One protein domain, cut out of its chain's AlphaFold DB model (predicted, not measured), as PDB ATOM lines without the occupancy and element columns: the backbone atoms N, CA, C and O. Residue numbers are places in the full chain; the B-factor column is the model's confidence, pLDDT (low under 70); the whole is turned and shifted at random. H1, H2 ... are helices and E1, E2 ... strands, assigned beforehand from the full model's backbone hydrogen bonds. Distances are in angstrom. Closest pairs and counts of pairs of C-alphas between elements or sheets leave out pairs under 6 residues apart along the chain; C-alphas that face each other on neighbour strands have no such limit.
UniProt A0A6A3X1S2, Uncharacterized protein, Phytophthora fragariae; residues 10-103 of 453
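This is residues 10 to 103 of the 453 residues of an uncharacterized protein of Phytophthora fragariae (UniProt A0A6A3X1S2). Two antiparallel sheets follow each other nearly end to end: a strongly twisted one of four strands, E1 to E4, and one of three strands, E5 to E7, with E4 running on into E5 at 54 degrees across a break of 1 residue. The excursion between E6 and E7 bears the short helix H1, away from both sheets, and its residues 81 to 86 stick out free. The printed part has 94 residues, with seven named strands and one named helix in the order E1 E2 E3 E4 E5 E6 H1 E7; the sheets' orders are E1 - E2 - E3 - E4 and E5 - E6 - E7. The class is mostly strand, and the whole is loose, with a radius of gyration of the C-alphas of 16.3 A and an elongated outline of 53 by 32 by 28 A.

E1, residues 10 to 12, begins at C-alpha 10 (71.952, 73.722, 66.820). E2, residues 25 to 32, is 19.5 A long and bends by 56 degrees at residue 28. E3, residues 38 to 43, is 16.0 A long. E4 is residues 54 to 57, and E5, residues 59 to 65, is 18.7 A long, beginning at C-alpha 59 (62.025, 84.055, 61.040). E6, residues 69 to 76, is 22.4 A long. H1 is residues 84 to 89. E7, residues 94 to 101, is 22.8 A long and ends at C-alpha 101 (45.632, 96.739, 63.891).

E1 to E4 form a meander, each strand the antiparallel neighbour of the one before. In the hairpin E1 and E2, N 10 and O 27 are 2.8 A apart, within hydrogen-bond range. In the hairpin E2 and E3, N 28 and O 41 are within range at 2.8 A. In the hairpin E3 and E4, N 40 and O 55 are within range at 2.8 A. E4 and E5 meet only through their link. The closest C-alphas of E3 and E6 are those of Leu 38 and Tyr 76, 5.9 A apart. In the hairpin E5 and E6, at 176 degrees between directions, N 61 and O 73 are within range at 2.8 A. E6 and E7 are antiparallel at 166 degrees, with N 72 and O 98 within range at 3.0 A. H1 is not on either sheet, and every O i to N i+4 pair in it is within hydrogen-bond range.

The two C-alphas farthest apart are those of Leu 48 and Trp 103, 53.0 A. The printed part has no cut. The link E1 to E2, residues 13 to 24, is long. The mean pLDDT of the printed part is 87.6, and no printed residue is under 70.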
ATOM      1  N   TYR A  10      72.092  72.760  67.902       89.94
ATOM      2  CA  TYR A  10      71.952  73.722  66.820       89.94
ATOM      3  C   TYR A  10      73.326  74.302  66.508       89.94
ATOM      4  O   TYR A  10      74.017  74.784  67.402       89.94
ATOM      5  N   MET A  11      73.714  74.297  65.235       89.62
ATOM      6  CA  MET A  11      74.857  75.079  64.770       89.62
ATOM      7  C   MET A  11      74.352  76.407  64.225       89.62
ATOM      8  O   MET A  11      73.551  76.434  63.287       89.62
ATOM      9  N   VAL A  12      74.815  77.508  64.805       89.69
ATOM     10  CA  VAL A  12      74.425  78.856  64.386       89.69
ATOM     11  C   VAL A  12      75.674  79.662  64.073       89.69
ATOM     12  O   VAL A  12      76.641  79.609  64.819       89.69
ATOM     13  N   ALA A  13      75.640  80.420  62.979       89.44
ATOM     14  CA  ALA A  13      76.670  81.392  62.631       89.44
ATOM     15  C   ALA A  13      76.100  82.814  62.788       89.44
ATOM     16  O   ALA A  13      75.460  83.313  61.856       89.44
ATOM     17  N   PRO A  14      76.283  83.479  63.946       85.94
ATOM     18  CA  PRO A  14      75.683  84.791  64.217       85.94
ATOM     19  C   PRO A  14      76.193  85.902  63.289       85.94
ATOM     20  O   PRO A  14      75.512  86.901  63.074       85.94
ATOM     21  N   THR A  15      77.394  85.730  62.734       83.44
ATOM     22  CA  THR A  15      78.068  86.700  61.857       83.44
ATOM     23  C   THR A  15      77.700  86.545  60.378       83.44
ATOM     24  O   THR A  15      78.106  87.360  59.544       83.44
ATOM     25  N   TYR A  16      76.924  85.524  60.015       78.38
ATOM     26  CA  TYR A  16      76.460  85.315  58.646       78.38
ATOM     27  C   TYR A  16      75.379  86.345  58.254       78.38
ATOM     28  O   TYR A  16      74.503  86.628  59.070       78.38
ATOM     29  N   PRO A  17      75.358  86.889  57.016       73.31
ATOM     30  CA  PRO A  17      76.192  86.571  55.848       73.31
ATOM     31  C   PRO A  17      77.421  87.483  55.675       73.31
ATOM     32  O   PRO A  17      77.948  87.600  54.571       73.31
ATOM     33  N   TYR A  18      77.860  88.183  56.722       75.06
ATOM     34  CA  TYR A  18      78.874  89.240  56.610       75.06
ATOM     35  C   TYR A  18      80.319  88.719  56.550       75.06
ATOM     36  O   TYR A  18      81.231  89.477  56.227       75.06
ATOM     37  N   GLN A  19      80.533  87.431  56.831       77.56
ATOM     38  CA  GLN A  19      81.831  86.762  56.754       77.56
ATOM     39  C   GLN A  19      81.809  85.656  55.696       77.56
ATOM     40  O   GLN A  19      80.829  84.926  55.560       77.56
ATOM     41  N   ARG A  20      82.914  85.523  54.950       72.06
ATOM     42  CA  ARG A  20      83.052  84.524  53.877       72.06
ATOM     43  C   ARG A  20      83.112  83.090  54.411       72.06
ATOM     44  O   ARG A  20      82.607  82.184  53.758       72.06
ATOM     45  N   ALA A  21      83.736  82.897  55.570       81.12
ATOM     46  CA  ALA A  21      83.728  81.640  56.305       81.12
ATOM     47  C   ALA A  21      82.828  81.825  57.539       81.12
ATOM     48  O   ALA A  21      83.196  82.611  58.412       81.12
ATOM     49  N   PRO A  22      81.642  81.194  57.597       80.94
ATOM     50  CA  PRO A  22      80.787  81.265  58.776       80.94
ATOM     51  C   PRO A  22      81.468  80.574  59.962       80.94
ATOM     52  O   PRO A  22      81.819  79.398  59.866       80.94
ATOM     53  N   ASP A  23      81.637  81.292  61.073       87.06
ATOM     54  CA  ASP A  23      82.060  80.687  62.337       87.06
ATOM     55  C   ASP A  23      80.829  80.125  63.048       87.06
ATOM     56  O   ASP A  23      79.954  80.869  63.499       87.06
ATOM     57  N   PHE A  24      80.716  78.799  63.053       88.94
ATOM     58  CA  PHE A  24      79.604  78.110  63.686       88.94
ATOM     59  C   PHE A  24      79.884  77.912  65.175       88.94
ATOM     60  O   PHE A  24      80.865  77.281  65.582       88.94
ATOM     61  N   GLU A  25      78.959  78.417  65.977       92.44
ATOM     62  CA  GLU A  25      78.873  78.189  67.409       92.44
ATOM     63  C   GLU A  25      77.811  77.110  67.677       92.44
ATOM     64  O   GLU A  25      76.784  77.032  66.988       92.44
ATOM     65  N   MET A  26      78.076  76.250  68.661       93.06
ATOM     66  CA  MET A  26      77.157  75.189  69.065       93.06
ATOM     67  C   MET A  26      76.187  75.724  70.118       93.06
ATOM     68  O   MET A  26      76.592  76.426  71.043       93.06
ATOM     69  N   TYR A  27      74.911  75.377  69.988       93.75
ATOM     70  CA  TYR A  27      73.860  75.774  70.913       93.75
ATOM     71  C   TYR A  27      72.971  74.595  71.304       93.75
ATOM     72  O   TYR A  27      72.629  73.750  70.477       93.75
ATOM     73  N   GLU A  28      72.514  74.594  72.550       93.00
ATOM     74  CA  GLU A  28      71.443  73.727  73.029       93.00
ATOM     75  C   GLU A  28      70.092  74.453  73.011       93.00
ATOM     76  O   GLU A  28      70.001  75.678  73.149       93.00
ATOM     77  N   PHE A  29      69.021  73.679  72.839       92.12
ATOM     78  CA  PHE A  29      67.656  74.187  72.908       92.12
ATOM     79  C   PHE A  29      67.240  74.437  74.357       92.12
ATOM     80  O   PHE A  29      67.222  73.508  75.162       92.12
ATOM     81  N   VAL A  30      66.841  75.673  74.664       93.00
ATOM     82  CA  VAL A  30      66.324  76.050  75.988       93.00
ATOM     83  C   VAL A  30      64.801  75.987  76.010       93.00
ATOM     84  O   VAL A  30      64.211  75.448  76.941       93.00
ATOM     85  N   GLY A  31      64.154  76.542  74.985       91.88
ATOM     86  CA  GLY A  31      62.702  76.649  74.945       91.88
ATOM     87  C   GLY A  31      62.192  77.556  73.833       91.88
ATOM     88  O   GLY A  31      62.943  78.020  72.972       91.88
ATOM     89  N   ILE A  32      60.888  77.812  73.872       91.19
ATOM     90  CA  ILE A  32      60.195  78.755  72.994       91.19
ATOM     91  C   ILE A  32      59.664  79.881  73.880       91.19
ATOM     92  O   ILE A  32      59.059  79.605  74.914       91.19
ATOM     93  N   SER A  33      59.914  81.134  73.506       86.94
ATOM     94  CA  SER A  33      59.388  82.288  74.244       86.94
ATOM     95  C   SER A  33      57.921  82.573  73.905       86.94
ATOM     96  O   SER A  33      57.429  82.146  72.857       86.94
ATOM     97  N   ASP A  34      57.257  83.390  74.727       80.00
ATOM     98  CA  ASP A  34      55.854  83.807  74.543       80.00
ATOM     99  C   ASP A  34      55.575  84.455  73.171       80.00
ATOM    100  O   ASP A  34      54.452  84.443  72.679       80.00
ATOM    101  N   GLY A  35      56.605  84.996  72.511       78.88
ATOM    102  CA  GLY A  35      56.512  85.601  71.180       78.88
ATOM    103  C   GLY A  35      56.783  84.648  70.011       78.88
ATOM    104  O   GLY A  35      57.039  85.129  68.909       78.88
ATOM    105  N   SER A  36      56.794  83.327  70.229       85.31
ATOM    106  CA  SER A  36      57.208  82.324  69.231       85.31
ATOM    107  C   SER A  36      58.663  82.488  68.758       85.31
ATOM    108  O   SER A  36      58.966  82.290  67.579       85.31
ATOM    109  N   PHE A  37      59.585  82.847  69.656       89.50
ATOM    110  CA  PHE A  37      61.017  82.843  69.342       89.50
ATOM    111  C   PHE A  37      61.700  81.590  69.882       89.50
ATOM    112  O   PHE A  37      61.395  81.134  70.981       89.50
ATOM    113  N   LEU A  38      62.663  81.072  69.123       91.88
ATOM    114  CA  LEU A  38      63.528  79.982  69.546       91.88
ATOM    115  C   LEU A  38      64.600  80.527  70.493       91.88
ATOM    116  O   LEU A  38      65.385  81.389  70.091       91.88
ATOM    117  N   ALA A  39      64.632  80.025  71.725       94.44
ATOM    118  CA  ALA A  39      65.660  80.347  72.704       94.44
ATOM    119  C   ALA A  39      66.726  79.245  72.731       94.44
ATOM    120  O   ALA A  39      66.431  78.066  72.948       94.44
ATOM    121  N   LEU A  40      67.970  79.654  72.509       94.56
ATOM    122  CA  LEU A  40      69.145  78.803  72.401       94.56
ATOM    123  C   LEU A  40      70.221  79.274  73.387       94.56
ATOM    124  O   LEU A  40      70.398  80.478  73.577       94.56
ATOM    125  N   ARG A  41      70.969  78.344  73.982       94.88
ATOM    126  CA  ARG A  41      72.096  78.643  74.885       94.88
ATOM    127  C   ARG A  41      73.384  78.084  74.298       94.88
ATOM    128  O   ARG A  41      73.397  76.944  73.853       94.88
ATOM    129  N   SER A  42      74.432  78.899  74.205       94.62
ATOM    130  CA  SER A  42      75.680  78.476  73.568       94.62
ATOM    131  C   SER A  42      76.431  77.481  74.443       94.62
ATOM    132  O   SER A  42      76.430  77.602  75.668       94.62
ATOM    133  N   ILE A  43      77.150  76.571  73.800       93.38
ATOM    134  CA  ILE A  43      78.118  75.675  74.423       93.38
ATOM    135  C   ILE A  43      79.506  76.218  74.057       93.38
ATOM    136  O   ILE A  43      79.910  76.087  72.898       93.38
ATOM    137  N   PRO A  44      80.207  76.896  74.988       90.75
ATOM    138  CA  PRO A  44      81.514  77.480  74.704       90.75
ATOM    139  C   PRO A  44      82.538  76.401  74.342       90.75
ATOM    140  O   PRO A  44      82.500  75.304  74.904       90.75
ATOM    141  N   ARG A  45      83.469  76.707  73.428       87.25
ATOM    142  CA  ARG A  45      84.565  75.779  73.089       87.25
ATOM    143  C   ARG A  45      85.542  75.662  74.257       87.25
ATOM    144  O   ARG A  45      86.038  74.573  74.530       87.25
ATOM    145  N   ASP A  46      85.768  76.778  74.948       90.00
ATOM    146  CA  ASP A  46      86.524  76.850  76.197       90.00
ATOM    147  C   ASP A  46      85.685  77.544  77.289       90.00
ATOM    148  O   ASP A  46      85.620  78.776  77.329       90.00
ATOM    149  N   PRO A  47      85.054  76.780  78.201       87.50
ATOM    150  CA  PRO A  47      84.225  77.329  79.273       87.50
ATOM    151  C   PRO A  47      84.952  78.266  80.251       87.50
ATOM    152  O   PRO A  47      84.288  78.962  81.016       87.50
ATOM    153  N   LEU A  48      86.292  78.269  80.273       90.00
ATOM    154  CA  LEU A  48      87.088  79.129  81.157       90.00
ATOM    155  C   LEU A  48      87.389  80.497  80.534       90.00
ATOM    156  O   LEU A  48      87.639  81.457  81.262       90.00
ATOM    157  N   MET A  49      87.371  80.586  79.204       88.69
ATOM    158  CA  MET A  49      87.716  81.792  78.442       88.69
ATOM    159  C   MET A  49      86.491  82.446  77.794       88.69
ATOM    160  O   MET A  49      86.450  83.665  77.624       88.69
ATOM    161  N   GLU A  50      85.494  81.649  77.413       88.19
ATOM    162  CA  GLU A  50      84.342  82.087  76.634       88.19
ATOM    163  C   GLU A  50      83.060  82.104  77.487       88.19
ATOM    164  O   GLU A  50      82.711  81.103  78.118       88.19
ATOM    165  N   PRO A  51      82.302  83.217  77.498       91.69
ATOM    166  CA  PRO A  51      81.052  83.287  78.241       91.69
ATOM    167  C   PRO A  51      79.934  82.504  77.544       91.69
ATOM    168  O   PRO A  51      79.846  82.457  76.315       91.69
ATOM    169  N   VAL A  52      79.005  81.975  78.341       92.69
ATOM    170  CA  VAL A  52      77.747  81.405  77.839       92.69
ATOM    171  C   VAL A  52      76.865  82.525  77.276       92.69
ATOM    172  O   VAL A  52      76.508  83.471  77.979       92.69
ATOM    173  N   LYS A  53      76.488  82.409  76.002       93.19
ATOM    174  CA  LYS A  53      75.635  83.348  75.267       93.19
ATOM    175  C   LYS A  53      74.220  82.789  75.156       93.19
ATOM    176  O   LYS A  53      74.030  81.615  74.848       93.19
ATOM    177  N   ASN A  54      73.222  83.653  75.314       93.19
ATOM    178  CA  ASN A  54      71.827  83.317  75.037       93.19
ATOM    179  C   ASN A  54      71.414  83.943  73.705       93.19
ATOM    180  O   ASN A  54      71.531  85.154  73.520       93.19
ATOM    181  N   LEU A  55      70.935  83.117  72.783       92.12
ATOM    182  CA  LEU A  55      70.489  83.526  71.462       92.12
ATOM    183  C   LEU A  55      68.972  83.372  71.365       92.12
ATOM    184  O   LEU A  55      68.420  82.307  71.629       92.12
ATOM    185  N   ILE A  56      68.308  84.438  70.923       91.69
ATOM    186  CA  ILE A  56      66.891  84.423  70.569       91.69
ATOM    187  C   ILE A  56      66.803  84.600  69.060       91.69
ATOM    188  O   ILE A  56      67.285  85.594  68.519       91.69
ATOM    189  N   THR A  57      66.195  83.638  68.372       89.69
ATOM    190  CA  THR A  57      66.084  83.668  66.913       89.69
ATOM    191  C   THR A  57      64.691  83.284  66.440       89.69
ATOM    192  O   THR A  57      64.016  82.434  67.014       89.69
ATOM    193  N   ALA A  58      64.239  83.946  65.383       90.00
ATOM    194  CA  ALA A  58      63.015  83.611  64.680       90.00
ATOM    195  C   ALA A  58      63.076  84.152  63.256       90.00
ATOM    196  O   ALA A  58      63.772  85.123  62.951       90.00
ATOM    197  N   ARG A  59      62.273  83.560  62.384       88.00
ATOM    198  CA  ARG A  59      62.025  84.055  61.040       88.00
ATOM    199  C   ARG A  59      60.698  84.793  61.014       88.00
ATOM    200  O   ARG A  59      59.653  84.199  61.263       88.00
ATOM    201  N   LYS A  60      60.730  86.077  60.665       89.00
ATOM    202  CA  LYS A  60      59.520  86.887  60.493       89.00
ATOM    203  C   LYS A  60      59.029  86.813  59.054       89.00
ATOM    204  O   LYS A  60      59.803  86.944  58.109       89.00
ATOM    205  N   ARG A  61      57.738  86.546  58.905       89.62
ATOM    206  CA  ARG A  61      57.111  86.092  57.670       89.62
ATOM    207  C   ARG A  61      55.741  86.751  57.503       89.62
ATOM    208  O   ARG A  61      54.829  86.407  58.242       89.62
ATOM    209  N   GLY A  62      55.548  87.646  56.540       91.12
ATOM    210  CA  GLY A  62      54.248  88.297  56.330       91.12
ATOM    211  C   GLY A  62      54.385  89.722  55.822       91.12
ATOM    212  O   GLY A  62      55.356  90.037  55.137       91.12
ATOM    213  N   PHE A  63      53.432  90.579  56.159       92.56
ATOM    214  CA  PHE A  63      53.375  91.934  55.623       92.56
ATOM    215  C   PHE A  63      52.908  92.955  56.661       92.56
ATOM    216  O   PHE A  63      52.260  92.601  57.642       92.56
ATOM    217  N   TYR A  64      53.258  94.221  56.454       93.19
ATOM    218  CA  TYR A  64      52.890  95.335  57.333       93.19
ATOM    219  C   TYR A  64      52.552  96.592  56.530       93.19
ATOM    220  O   TYR A  64      53.068  96.759  55.431       93.19
ATOM    221  N   ASP A  65      51.691  97.460  57.054       90.94
ATOM    222  CA  ASP A  65      51.392  98.771  56.478       90.94
ATOM    223  C   ASP A  65      51.824  99.876  57.452       90.94
ATOM    224  O   ASP A  65      51.103 100.226  58.392       90.94
ATOM    225  N   GLY A  66      53.052 100.370  57.256       87.44
ATOM    226  CA  GLY A  66      53.671 101.343  58.148       87.44
ATOM    227  C   GLY A  66      53.820 100.798  59.570       87.44
ATOM    228  O   GLY A  66      54.138  99.627  59.773       87.44
ATOM    229  N   GLU A  67      53.578 101.659  60.555       85.38
ATOM    230  CA  GLU A  67      53.585 101.293  61.980       85.38
ATOM    231  C   GLU A  67      52.182 100.973  62.518       85.38
ATOM    232  O   GLU A  67      52.035 100.487  63.636       85.38
ATOM    233  N   SER A  68      51.136 101.239  61.730       86.50
ATOM    234  CA  SER A  68      49.744 101.123  62.169       86.50
ATOM    235  C   SER A  68      49.194  99.705  62.104       86.50
ATOM    236  O   SER A  68      48.319  99.357  62.897       86.50
ATOM    237  N   GLN A  69      49.641  98.905  61.133       91.56
ATOM    238  CA  GLN A  69      49.013  97.625  60.819       91.56
ATOM    239  C   GLN A  69      50.045  96.576  60.415       91.56
ATOM    240  O   GLN A  69      51.000  96.863  59.696       91.56
ATOM    241  N   SER A  70      49.873  95.335  60.865       92.69
ATOM    242  CA  SER A  70      50.734  94.231  60.446       92.69
ATOM    243  C   SER A  70      50.077  92.869  60.596       92.69
ATOM    244  O   SER A  70      49.260  92.648  61.482       92.69
ATOM    245  N   ASN A  71      50.483  91.943  59.732       92.81
ATOM    246  CA  ASN A  71      50.187  90.523  59.817       92.81
ATOM    247  C   ASN A  71      51.490  89.762  59.591       92.81
ATOM    248  O   ASN A  71      51.863  89.414  58.464       92.81
ATOM    249  N   VAL A  72      52.244  89.584  60.674       92.00
ATOM    250  CA  VAL A  72      53.581  88.996  60.627       92.00
ATOM    251  C   VAL A  72      53.599  87.734  61.462       92.00
ATOM    252  O   VAL A  72      53.412  87.740  62.674       92.00
ATOM    253  N   ARG A  73      53.884  86.624  60.796       90.50
ATOM    254  CA  ARG A  73      54.137  85.342  61.428       90.50
ATOM    255  C   ARG A  73      55.561  85.287  61.944       90.50
ATOM    256  O   ARG A  73      56.506  85.448  61.173       90.50
ATOM    257  N   VAL A  74      55.707  85.059  63.241       90.25
ATOM    258  CA  VAL A  74      56.998  84.790  63.870       90.25
ATOM    259  C   VAL A  74      57.155  83.279  63.901       90.25
ATOM    260  O   VAL A  74      56.343  82.584  64.501       90.25
ATOM    261  N   MET A  75      58.137  82.771  63.160       89.62
ATOM    262  CA  MET A  75      58.309  81.344  62.922       89.62
ATOM    263  C   MET A  75      59.647  80.843  63.446       89.62
ATOM    264  O   MET A  75      60.677  81.493  63.279       89.62
ATOM    265  N   TYR A  76      59.639  79.641  63.991       90.00
ATOM    266  CA  TYR A  76      60.805  78.901  64.438       90.00
ATOM    267  C   TYR A  76      60.755  77.479  63.876       90.00
ATOM    268  O   TYR A  76      59.759  77.055  63.289       90.00
ATOM    269  N   SER A  77      61.853  76.750  64.018       88.25
ATOM    270  CA  SER A  77      61.935  75.336  63.670       88.25
ATOM    271  C   SER A  77      62.549  74.602  64.841       88.25
ATOM    272  O   SER A  77      63.506  75.098  65.434       88.25
ATOM    273  N   VAL A  78      62.008  73.429  65.145       88.31
ATOM    274  CA  VAL A  78      62.537  72.533  66.172       88.31
ATOM    275  C   VAL A  78      62.961  71.238  65.494       88.31
ATOM    276  O   VAL A  78      62.293  70.777  64.571       88.31
ATOM    277  N   LEU A  79      64.090  70.681  65.920       85.56
ATOM    278  CA  LEU A  79      64.550  69.370  65.471       85.56
ATOM    279  C   LEU A  79      63.664  68.257  66.065       85.56
ATOM    280  O   LEU A  79      63.268  68.320  67.230       85.56
ATOM    281  N   ASP A  80      63.335  67.247  65.255       83.25
ATOM    282  CA  ASP A  80      62.544  66.089  65.690       83.25
ATOM    283  C   ASP A  80      63.402  65.180  66.580       83.25
ATOM    284  O   ASP A  80      64.308  64.502  66.095       83.25
ATOM    285  N   LYS A  81      63.129  65.165  67.887       79.38
ATOM    286  CA  LYS A  81      63.899  64.387  68.873       79.38
ATOM    287  C   LYS A  81      63.718  62.875  68.751       79.38
ATOM    288  O   LYS A  81      64.583  62.132  69.197       79.38
ATOM    289  N   LEU A  82      62.605  62.423  68.174       81.06
ATOM    290  CA  LEU A  82      62.220  61.010  68.152       81.06
ATOM    291  C   LEU A  82      62.659  60.313  66.863       81.06
ATOM    292  O   LEU A  82      62.843  59.100  66.842       81.06
ATOM    293  N   ASN A  83      62.815  61.066  65.771       82.19
ATOM    294  CA  ASN A  83      63.163  60.506  64.473       82.19
ATOM    295  C   ASN A  83      64.318  61.273  63.818       82.19
ATOM    296  O   ASN A  83      64.130  62.327  63.207       82.19
ATOM    297  N   ALA A  84      65.515  60.683  63.868       81.00
ATOM    298  CA  ALA A  84      66.721  61.240  63.257       81.00
ATOM    299  C   ALA A  84      66.571  61.488  61.743       81.00
ATOM    300  O   ALA A  84      67.088  62.474  61.220       81.00
ATOM    301  N   THR A  85      65.827  60.638  61.025       84.00
ATOM    302  CA  THR A  85      65.550  60.853  59.599       84.00
ATOM    303  C   THR A  85      64.724  62.117  59.391       84.00
ATOM    304  O   THR A  85      65.055  62.918  58.519       84.00
ATOM    305  N   ASN A  86      63.689  62.350  60.202       84.00
ATOM    306  CA  ASN A  86      62.918  63.593  60.138       84.00
ATOM    307  C   ASN A  86      63.767  64.802  60.535       84.00
ATOM    308  O   ASN A  86      63.716  65.807  59.834       84.00
ATOM    309  N   ALA A  87      64.587  64.698  61.584       81.19
ATOM    310  CA  ALA A  87      65.466  65.780  62.025       81.19
ATOM    311  C   ALA A  87      66.451  66.241  60.933       81.19
ATOM    312  O   ALA A  87      66.785  67.420  60.865       81.19
ATOM    313  N   LEU A  88      66.893  65.323  60.065       81.25
ATOM    314  CA  LEU A  88      67.814  65.617  58.961       81.25
ATOM    315  C   LEU A  88      67.110  66.011  57.653       81.25
ATOM    316  O   LEU A  88      67.689  66.736  56.847       81.25
ATOM    317  N   THR A  89      65.891  65.520  57.404       83.31
ATOM    318  CA  THR A  89      65.216  65.678  56.097       83.31
ATOM    319  C   THR A  89      64.058  66.667  56.105       83.31
ATOM    320  O   THR A  89      63.680  67.170  55.045       83.31
ATOM    321  N   ARG A  90      63.481  66.968  57.272       82.31
ATOM    322  CA  ARG A  90      62.333  67.862  57.409       82.31
ATOM    323  C   ARG A  90      62.712  69.106  58.193       82.31
ATOM    324  O   ARG A  90      63.150  69.042  59.332       82.31
ATOM    325  N   TRP A  91      62.456  70.254  57.574       81.38
ATOM    326  CA  TRP A  91      62.569  71.559  58.212       81.38
ATOM    327  C   TRP A  91      61.179  72.175  58.332       81.38
ATOM    328  O   TRP A  91      60.734  72.933  57.463       81.38
ATOM    329  N   GLU A  92      60.467  71.813  59.394       84.94
ATOM    330  CA  GLU A  92      59.133  72.343  59.646       84.94
ATOM    331  C   GLU A  92      59.214  73.714  60.321       84.94
ATOM    332  O   GLU A  92      59.809  73.879  61.384       84.94
ATOM    333  N   TRP A  93      58.606  74.717  59.688       86.00
ATOM    334  CA  TRP A  93      58.506  76.056  60.255       86.00
ATOM    335  C   TRP A  93      57.155  76.216  60.944       86.00
ATOM    336  O   TRP A  93      56.116  76.310  60.286       86.00
ATOM    337  N   ILE A  94      57.192  76.296  62.267       86.88
ATOM    338  CA  ILE A  94      56.032  76.459  63.140       86.88
ATOM    339  C   ILE A  94      56.038  77.893  63.664       86.88
ATOM    340  O   ILE A  94      57.080  78.539  63.720       86.88
ATOM    341  N   GLY A  95      54.878  78.433  64.012       82.62
ATOM    342  CA  GLY A  95      54.814  79.745  64.639       82.62
ATOM    343  C   GLY A  95      53.457  80.400  64.520       82.62
ATOM    344  O   GLY A  95      52.598  79.947  63.752       82.62
ATOM    345  N   GLU A  96      53.298  81.496  65.244       82.88
ATOM    346  CA  GLU A  96      52.051  82.241  65.335       82.88
ATOM    347  C   GLU A  96      52.101  83.541  64.536       82.88
ATOM    348  O   GLU A  96      53.151  84.156  64.348       82.88
ATOM    349  N   ALA A  97      50.942  83.934  64.009       85.06
ATOM    350  CA  ALA A  97      50.769  85.225  63.362       85.06
ATOM    351  C   ALA A  97      50.440  86.277  64.417       85.06
ATOM    352  O   ALA A  97      49.416  86.174  65.090       85.06
ATOM    353  N   VAL A  98      51.302  87.283  64.514       85.38
ATOM    354  CA  VAL A  98      51.072  88.487  65.299       85.38
ATOM    355  C   VAL A  98      50.401  89.500  64.384       85.38
ATOM    356  O   VAL A  98      50.963  89.902  63.361       85.38
ATOM    357  N   THR A  99      49.172  89.864  64.739       88.94
ATOM    358  CA  THR A  99      48.393  90.887  64.044       88.94
ATOM    359  C   THR A  99      48.390  92.161  64.868       88.94
ATOM    360  O   THR A  99      47.994  92.133  66.032       88.94
ATOM    361  N   VAL A 100      48.802  93.268  64.263       89.81
ATOM    362  CA  VAL A 100      48.644  94.612  64.824       89.81
ATOM    363  C   VAL A 100      47.627  95.332  63.962       89.81
ATOM    364  O   VAL A 100      47.766  95.336  62.742       89.81
ATOM    365  N   ASP A 101      46.617  95.923  64.586       89.06
ATOM    366  CA  ASP A 101      45.632  96.739  63.891       89.06
ATOM    367  C   ASP A 101      45.185  97.902  64.778       89.06
ATOM    368  O   ASP A 101      44.330  97.756  65.655       89.06
ATOM    369  N   SER A 102      45.780  99.073  64.547       90.12
ATOM    370  CA  SER A 102      45.445 100.308  65.266       90.12
ATOM    371  C   SER A 102      44.017 100.805  65.004       90.12
ATOM    372  O   SER A 102      43.529 101.660  65.744       90.12
ATOM    373  N   TRP A 103      43.329 100.274  63.987       88.31
ATOM    374  CA  TRP A 103      41.970 100.668  63.607       88.31
ATOM    375  C   TRP A 103      40.905  99.638  63.993       88.31
ATOM    376  O   TRP A 103      39.721  99.870  63.755       88.31
TER     377      TRP A 103